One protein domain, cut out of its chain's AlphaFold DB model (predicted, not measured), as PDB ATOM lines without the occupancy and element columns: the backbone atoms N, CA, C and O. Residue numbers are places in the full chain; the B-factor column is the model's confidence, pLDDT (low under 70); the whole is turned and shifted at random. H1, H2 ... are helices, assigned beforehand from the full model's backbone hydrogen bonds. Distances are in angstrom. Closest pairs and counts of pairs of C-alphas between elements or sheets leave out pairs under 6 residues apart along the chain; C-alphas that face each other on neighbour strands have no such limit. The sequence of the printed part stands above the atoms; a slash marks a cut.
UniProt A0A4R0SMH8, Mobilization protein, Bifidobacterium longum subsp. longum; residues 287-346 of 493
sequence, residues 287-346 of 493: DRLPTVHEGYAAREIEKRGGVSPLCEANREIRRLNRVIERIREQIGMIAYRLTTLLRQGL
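AT A GLANCE: This is residues 287 to 346 of the 493 residues of the protein "Mobilization protein" of Bifidobacterium longum subsp. longum (UniProt A0A4R0SMH8). One long helix, H2, makes the length of this extended domain; the short helix H1 is set across its first end, and residues 287 to 294 run alongside the first part of H2. The far part of H2, residues 329 to 346, sticks out free. The printed part has 60 residues with two named helices, H1 then H2, and no named strand: all helix. The radius of gyration of the C-alphas is 19.7 A, and the spans are 64 by 17 by 11 A.

IN THESE COORDINATES: Start at C-alpha 287, at (-5.898, 0.408, 47.922). Find H1, residues 295 to 303, from C-alpha 295 at (-12.901, 7.724, 25.584). H2, residues 309 to 346, runs 55.1 A to C-alpha 346 at (5.152, -20.029, 72.437).

HOW THE PARTS SIT: Look at Ala 298 and Leu 310: their C-alphas, the closest of H1 and H2, are 6.7 A apart. The helices touch, H2 with residues 309 to 311 alone. Their lines are about perpendicular, at 80 degrees. Every O i to N i+4 pair is within hydrogen-bond range in H1, and 33 of 34 in H2.

THE WHOLE: The C-alphas farthest apart, of Arg 304 and Leu 346, are 64.5 A apart. The printed part has no cut, and the link from H1 to H2 is tight. Mean pLDDT of the printed part is 78.0; residues 295 to 297 and 345 to 346 are under 70.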
ATOM      1  N   ASP A 287      -7.065  -0.339  48.435       78.00
ATOM      2  CA  ASP A 287      -5.898   0.408  47.922       78.00
ATOM      3  C   ASP A 287      -5.469  -0.140  46.536       78.00
ATOM      4  O   ASP A 287      -4.591  -0.992  46.398       78.00
ATOM      5  N   ARG A 288      -6.152   0.312  45.486       82.94
ATOM      6  CA  ARG A 288      -5.837   0.126  44.068       82.94
ATOM      7  C   ARG A 288      -6.127   1.466  43.399       82.94
ATOM      8  O   ARG A 288      -7.165   2.070  43.645       82.94
ATOM      9  N   LEU A 289      -5.204   1.950  42.576       77.19
ATOM     10  CA  LEU A 289      -5.368   3.213  41.865       77.19
ATOM     11  C   LEU A 289      -6.419   3.031  40.748       77.19
ATOM     12  O   LEU A 289      -6.230   2.135  39.916       77.19
ATOM     13  N   PRO A 290      -7.499   3.838  40.708       78.31
ATOM     14  CA  PRO A 290      -8.524   3.751  39.668       78.31
ATOM     15  C   PRO A 290      -7.976   4.208  38.311       78.31
ATOM     16  O   PRO A 290      -7.058   5.029  38.246       78.31
ATOM     17  N   THR A 291      -8.550   3.702  37.217       80.44
ATOM     18  CA  THR A 291      -8.191   4.144  35.854       80.44
ATOM     19  C   THR A 291      -9.112   5.249  35.338       80.44
ATOM     20  O   THR A 291     -10.302   5.288  35.638       80.44
ATOM     21  N   VAL A 292      -8.575   6.158  34.525       73.94
ATOM     22  CA  VAL A 292      -9.359   7.239  33.908       73.94
ATOM     23  C   VAL A 292     -10.083   6.702  32.670       73.94
ATOM     24  O   VAL A 292      -9.507   5.919  31.913       73.94
ATOM     25  N   HIS A 293     -11.326   7.118  32.417       74.81
ATOM     26  CA  HIS A 293     -12.010   6.748  31.177       74.81
ATOM     27  C   HIS A 293     -11.293   7.355  29.956       74.81
ATOM     28  O   HIS A 293     -11.212   8.570  29.808       74.81
ATOM     29  N   GLU A 294     -10.771   6.501  29.071       74.62
ATOM     30  CA  GLU A 294      -9.940   6.921  27.929       74.62
ATOM     31  C   GLU A 294     -10.770   7.614  26.829       74.62
ATOM     32  O   GLU A 294     -10.308   8.566  26.200       74.62
ATOM     33  N   GLY A 295     -12.011   7.174  26.608       66.00
ATOM     34  CA  GLY A 295     -12.901   7.724  25.584       66.00
ATOM     35  C   GLY A 295     -12.508   7.391  24.136       66.00
ATOM     36  O   GLY A 295     -11.438   6.857  23.836       66.00
ATOM     37  N   TYR A 296     -13.408   7.719  23.203       68.50
ATOM     38  CA  TYR A 296     -13.229   7.426  21.775       68.50
ATOM     39  C   TYR A 296     -12.022   8.163  21.167       68.50
ATOM     40  O   TYR A 296     -11.248   7.568  20.420       68.50
ATOM     41  N   ALA A 297     -11.819   9.436  21.527       69.06
ATOM     42  CA  ALA A 297     -10.745  10.263  20.976       69.06
ATOM     43  C   ALA A 297      -9.341   9.720  21.310       69.06
ATOM     44  O   ALA A 297      -8.498   9.617  20.419       69.06
ATOM     45  N   ALA A 298      -9.095   9.296  22.556       72.75
ATOM     46  CA  ALA A 298      -7.819   8.692  22.944       72.75
ATOM     47  C   ALA A 298      -7.546   7.378  22.196       72.75
ATOM     48  O   ALA A 298      -6.413   7.112  21.793       72.75
ATOM     49  N   ARG A 299      -8.592   6.572  21.970       74.31
ATOM     50  CA  ARG A 299      -8.492   5.306  21.234       74.31
ATOM     51  C   ARG A 299      -8.272   5.501  19.734       74.31
ATOM     52  O   ARG A 299      -7.506   4.738  19.153       74.31
ATOM     53  N   GLU A 300      -8.855   6.525  19.116       75.94
ATOM     54  CA  GLU A 300      -8.557   6.879  17.720       75.94
ATOM     55  C   GLU A 300      -7.135   7.439  17.538       75.94
ATOM     56  O   GLU A 300      -6.511   7.146  16.521       75.94
ATOM     57  N   ILE A 301      -6.583   8.173  18.515       79.88
ATOM     58  CA  ILE A 301      -5.167   8.599  18.498       79.88
ATOM     59  C   ILE A 301      -4.236   7.375  18.473       79.88
ATOM     60  O   ILE A 301      -3.388   7.268  17.587       79.88
ATOM     61  N   GLU A 302      -4.446   6.424  19.387       84.69
ATOM     62  CA  GLU A 302      -3.672   5.172  19.473       84.69
ATOM     63  C   GLU A 302      -3.805   4.314  18.206       84.69
ATOM     64  O   GLU A 302      -2.816   3.829  17.658       84.69
ATOM     65  N   LYS A 303      -5.022   4.186  17.668       82.44
ATOM     66  CA  LYS A 303      -5.310   3.453  16.424       82.44
ATOM     67  C   LYS A 303      -4.668   4.086  15.181       82.44
ATOM     68  O   LYS A 303      -4.401   3.378  14.215       82.44
ATOM     69  N   ARG A 304      -4.398   5.396  15.204       87.50
ATOM     70  CA  ARG A 304      -3.636   6.124  14.170       87.50
ATOM     71  C   ARG A 304      -2.116   6.076  14.400       87.50
ATOM     72  O   ARG A 304      -1.378   6.702  13.646       87.50
ATOM     73  N   GLY A 305      -1.644   5.341  15.411       87.75
ATOM     74  CA  GLY A 305      -0.224   5.174  15.735       87.75
ATOM     75  C   GLY A 305       0.383   6.284  16.603       87.75
ATOM     76  O   GLY A 305       1.595   6.296  16.799       87.75
ATOM     77  N   GLY A 306      -0.426   7.215  17.122       85.00
ATOM     78  CA  GLY A 306       0.014   8.200  18.113       85.00
ATOM     79  C   GLY A 306      -0.067   7.653  19.541       85.00
ATOM     80  O   GLY A 306      -0.805   6.713  19.807       85.00
ATOM     81  N   VAL A 307       0.640   8.266  20.491       86.00
ATOM     82  CA  VAL A 307       0.484   7.946  21.923       86.00
ATOM     83  C   VAL A 307      -0.520   8.914  22.542       86.00
ATOM     84  O   VAL A 307      -0.367  10.130  22.416       86.00
ATOM     85  N   SER A 308      -1.552   8.400  23.213       84.56
ATOM     86  CA  SER A 308      -2.501   9.239  23.950       84.56
ATOM     87  C   SER A 308      -2.071   9.403  25.415       84.56
ATOM     88  O   SER A 308      -1.899   8.391  26.101       84.56
ATOM     89  N   PRO A 309      -1.996  10.639  25.954       79.38
ATOM     90  CA  PRO A 309      -1.662  10.873  27.363       79.38
ATOM     91  C   PRO A 309      -2.598  10.179  28.367       79.38
ATOM     92  O   PRO A 309      -2.152   9.808  29.452       79.38
ATOM     93  N   LEU A 310      -3.876   9.961  28.021       71.94
ATOM     94  CA  LEU A 310      -4.821   9.221  28.873       71.94
ATOM     95  C   LEU A 310      -4.500   7.719  28.871       71.94
ATOM     96  O   LEU A 310      -4.428   7.092  29.930       71.94
ATOM     97  N   CYS A 311      -4.255   7.145  27.691       79.06
ATOM     98  CA  CYS A 311      -3.871   5.741  27.549       79.06
ATOM     99  C   CYS A 311      -2.520   5.457  28.223       79.06
ATOM    100  O   CYS A 311      -2.359   4.423  28.867       79.06
ATOM    101  N   GLU A 312      -1.563   6.384  28.131       86.00
ATOM    102  CA  GLU A 312      -0.271   6.312  28.817       86.00
ATOM    103  C   GLU A 312      -0.395   6.441  30.343       86.00
ATOM    104  O   GLU A 312       0.152   5.610  31.068       86.00
ATOM    105  N   ALA A 313      -1.192   7.390  30.848       78.25
ATOM    106  CA  ALA A 313      -1.487   7.477  32.279       78.25
ATOM    107  C   ALA A 313      -2.094   6.167  32.811       78.25
ATOM    108  O   ALA A 313      -1.663   5.662  33.848       78.25
ATOM    109  N   ASN A 314      -3.018   5.558  32.063       83.62
ATOM    110  CA  ASN A 314      -3.596   4.264  32.417       83.62
ATOM    111  C   ASN A 314      -2.616   3.084  32.291       83.62
ATOM    112  O   ASN A 314      -2.722   2.133  33.067       83.62
ATOM    113  N   ARG A 315      -1.653   3.108  31.355       86.69
ATOM    114  CA  ARG A 315      -0.555   2.119  31.308       86.69
ATOM    115  C   ARG A 315       0.262   2.161  32.603       86.69
ATOM    116  O   ARG A 315       0.514   1.103  33.177       86.69
ATOM    117  N   GLU A 316       0.594   3.355  33.096       82.75
ATOM    118  CA  GLU A 316       1.362   3.507  34.338       82.75
ATOM    119  C   GLU A 316       0.533   3.182  35.591       82.75
ATOM    120  O   GLU A 316       1.021   2.474  36.465       82.75
ATOM    121  N   ILE A 317      -0.748   3.562  35.656       78.44
ATOM    122  CA  ILE A 317      -1.664   3.125  36.733       78.44
ATOM    123  C   ILE A 317      -1.713   1.586  36.813       78.44
ATOM    124  O   ILE A 317      -1.565   1.005  37.890       78.44
ATOM    125  N   ARG A 318      -1.808   0.901  35.665       84.31
ATOM    126  CA  ARG A 318      -1.743  -0.571  35.571       84.31
ATOM    127  C   ARG A 318      -0.349  -1.145  35.893       84.31
ATOM    128  O   ARG A 318      -0.248  -2.344  36.154       84.31
ATOM    129  N   ARG A 319       0.735  -0.358  35.877       82.88
ATOM    130  CA  ARG A 319       2.062  -0.772  36.384       82.88
ATOM    131  C   ARG A 319       2.136  -0.614  37.901       82.88
ATOM    132  O   ARG A 319       2.415  -1.594  38.586       82.88
ATOM    133  N   LEU A 320       1.780   0.558  38.420       78.56
ATOM    134  CA  LEU A 320       1.758   0.862  39.854       78.56
ATOM    135  C   LEU A 320       0.864  -0.112  40.636       78.56
ATOM    136  O   LEU A 320       1.291  -0.623  41.668       78.56
ATOM    137  N   ASN A 321      -0.318  -0.462  40.118       83.56
ATOM    138  CA  ASN A 321      -1.200  -1.446  40.757       83.56
ATOM    139  C   ASN A 321      -0.549  -2.834  40.906       83.56
ATOM    140  O   ASN A 321      -0.646  -3.431  41.975       83.56
ATOM    141  N   ARG A 322       0.200  -3.307  39.897       83.25
ATOM    142  CA  ARG A 322       0.948  -4.578  39.985       83.25
ATOM    143  C   ARG A 322       2.057  -4.524  41.042       83.25
ATOM    144  O   ARG A 322       2.300  -5.519  41.722       83.25
ATOM    145  N   VAL A 323       2.708  -3.371  41.214       82.06
ATOM    146  CA  VAL A 323       3.715  -3.154  42.270       82.06
ATOM    147  C   VAL A 323       3.062  -3.143  43.661       82.06
ATOM    148  O   VAL A 323       3.548  -3.821  44.564       82.06
ATOM    149  N   ILE A 324       1.929  -2.451  43.826       76.62
ATOM    150  CA  ILE A 324       1.149  -2.409  45.077       76.62
ATOM    151  C   ILE A 324       0.687  -3.817  45.487       76.62
ATOM    152  O   ILE A 324       0.839  -4.213  46.645       76.62
ATOM    153  N   GLU A 325       0.170  -4.602  44.540       76.81
ATOM    154  CA  GLU A 325      -0.248  -5.992  44.763       76.81
ATOM    155  C   GLU A 325       0.940  -6.882  45.174       76.81
ATOM    156  O   GLU A 325       0.844  -7.606  46.169       76.81
ATOM    157  N   ARG A 326       2.101  -6.755  44.513       79.06
ATOM    158  CA  ARG A 326       3.325  -7.500  44.868       79.06
ATOM    159  C   ARG A 326       3.839  -7.169  46.277       79.06
ATOM    160  O   ARG A 326       4.208  -8.077  47.022       79.06
ATOM    161  N   ILE A 327       3.817  -5.894  46.669       77.06
ATOM    162  CA  ILE A 327       4.210  -5.447  48.017       77.06
ATOM    163  C   ILE A 327       3.257  -6.023  49.078       77.06
ATOM    164  O   ILE A 327       3.709  -6.545  50.100       77.06
ATOM    165  N   ARG A 328       1.941  -6.003  48.826       74.81
ATOM    166  CA  ARG A 328       0.931  -6.607  49.713       74.81
ATOM    167  C   ARG A 328       1.131  -8.113  49.891       74.81
ATOM    168  O   ARG A 328       1.055  -8.601  51.020       74.81
ATOM    169  N   GLU A 329       1.433  -8.850  48.818       76.62
ATOM    170  CA  GLU A 329       1.764 -10.282  48.904       76.62
ATOM    171  C   GLU A 329       2.968 -10.535  49.822       76.62
ATOM    172  O   GLU A 329       2.914 -11.408  50.692       76.62
ATOM    173  N   GLN A 330       4.036  -9.742  49.679       76.06
ATOM    174  CA  GLN A 330       5.244  -9.865  50.497       76.06
ATOM    175  C   GLN A 330       4.991  -9.528  51.973       76.06
ATOM    176  O   GLN A 330       5.409 -10.294  52.845       76.06
ATOM    177  N   ILE A 331       4.243  -8.459  52.272       75.19
ATOM    178  CA  ILE A 331       3.809  -8.129  53.643       75.19
ATOM    179  C   ILE A 331       2.998  -9.291  54.239       75.19
ATOM    180  O   ILE A 331       3.257  -9.708  55.370       75.19
ATOM    181  N   GLY A 332       2.079  -9.877  53.466       73.62
ATOM    182  CA  GLY A 332       1.303 -11.051  53.873       73.62
ATOM    183  C   GLY A 332       2.169 -12.280  54.178       73.62
ATOM    184  O   GLY A 332       1.943 -12.956  55.183       73.62
ATOM    185  N   MET A 333       3.197 -12.553  53.364       80.12
ATOM    186  CA  MET A 333       4.163 -13.626  53.638       80.12
ATOM    187  C   MET A 333       4.967 -13.370  54.916       80.12
ATOM    188  O   MET A 333       5.143 -14.287  55.719       80.12
ATOM    189  N   ILE A 334       5.439 -12.138  55.130       80.44
ATOM    190  CA  ILE A 334       6.206 -11.754  56.325       80.44
ATOM    191  C   ILE A 334       5.336 -11.898  57.582       80.44
ATOM    192  O   ILE A 334       5.764 -12.531  58.547       80.44
ATOM    193  N   ALA A 335       4.090 -11.417  57.558       73.31
ATOM    194  CA  ALA A 335       3.145 -11.563  58.666       73.31
ATOM    195  C   ALA A 335       2.810 -13.038  58.976       73.31
ATOM    196  O   ALA A 335       2.777 -13.438  60.144       73.31
ATOM    197  N   TYR A 336       2.628 -13.877  57.949       78.62
ATOM    198  CA  TYR A 336       2.414 -15.320  58.121       78.62
ATOM    199  C   TYR A 336       3.634 -16.025  58.738       78.62
ATOM    200  O   TYR A 336       3.499 -16.866  59.629       78.62
ATOM    201  N   ARG A 337       4.849 -15.654  58.317       76.69
ATOM    202  CA  ARG A 337       6.103 -16.178  58.881       76.69
ATOM    203  C   ARG A 337       6.290 -15.748  60.336       76.69
ATOM    204  O   ARG A 337       6.564 -16.599  61.176       76.69
ATOM    205  N   LEU A 338       6.074 -14.470  60.653       75.81
ATOM    206  CA  LEU A 338       6.155 -13.943  62.021       75.81
ATOM    207  C   LEU A 338       5.152 -14.629  62.955       75.81
ATOM    208  O   LEU A 338       5.538 -15.096  64.023       75.81
ATOM    209  N   THR A 339       3.887 -14.763  62.550       78.06
ATOM    210  CA  THR A 339       2.868 -15.462  63.358       78.06
ATOM    211  C   THR A 339       3.171 -16.954  63.526       78.06
ATOM    212  O   THR A 339       2.964 -17.494  64.612       78.06
ATOM    213  N   THR A 340       3.739 -17.612  62.511       81.50
ATOM    214  CA  THR A 340       4.208 -19.007  62.611       81.50
ATOM    215  C   THR A 340       5.370 -19.147  63.600       81.50
ATOM    216  O   THR A 340       5.313 -20.003  64.484       81.50
ATOM    217  N   LEU A 341       6.384 -18.280  63.513       81.12
ATOM    218  CA  LEU A 341       7.541 -18.276  64.418       81.12
ATOM    219  C   LEU A 341       7.146 -17.934  65.861       81.12
ATOM    220  O   LEU A 341       7.603 -18.597  66.787       81.12
ATOM    221  N   LEU A 342       6.248 -16.967  66.070       76.75
ATOM    222  CA  LEU A 342       5.702 -16.649  67.395       76.75
ATOM    223  C   LEU A 342       4.942 -17.842  67.990       76.75
ATOM    224  O   LEU A 342       5.110 -18.152  69.167       76.75
ATOM    225  N   ARG A 343       4.155 -18.563  67.180       73.88
ATOM    226  CA  ARG A 343       3.437 -19.769  67.624       73.88
ATOM    227  C   ARG A 343       4.386 -20.915  67.987       73.88
ATOM    228  O   ARG A 343       4.123 -21.624  68.955       73.88
ATOM    229  N   GLN A 344       5.491 -21.071  67.255       74.19
ATOM    230  CA  GLN A 344       6.559 -22.023  67.581       74.19
ATOM    231  C   GLN A 344       7.327 -21.606  68.844       74.19
ATOM    232  O   GLN A 344       7.573 -22.445  69.704       74.19
ATOM    233  N   GLY A 345       7.650 -20.320  69.010       64.62
ATOM    234  CA  GLY A 345       8.287 -19.795  70.223       64.62
ATOM    235  C   GLY A 345       7.423 -20.014  71.466       64.62
ATOM    236  O   GLY A 345       7.910 -20.523  72.469       64.62
ATOM    237  N   LEU A 346       6.118 -19.741  71.372       52.75
ATOM    238  CA  LEU A 346       5.152 -20.029  72.437       52.75
ATOM    239  C   LEU A 346       5.050 -21.534  72.743       52.75
ATOM    240  O   LEU A 346       4.975 -21.899  73.911       52.75
TER     241      LEU A 346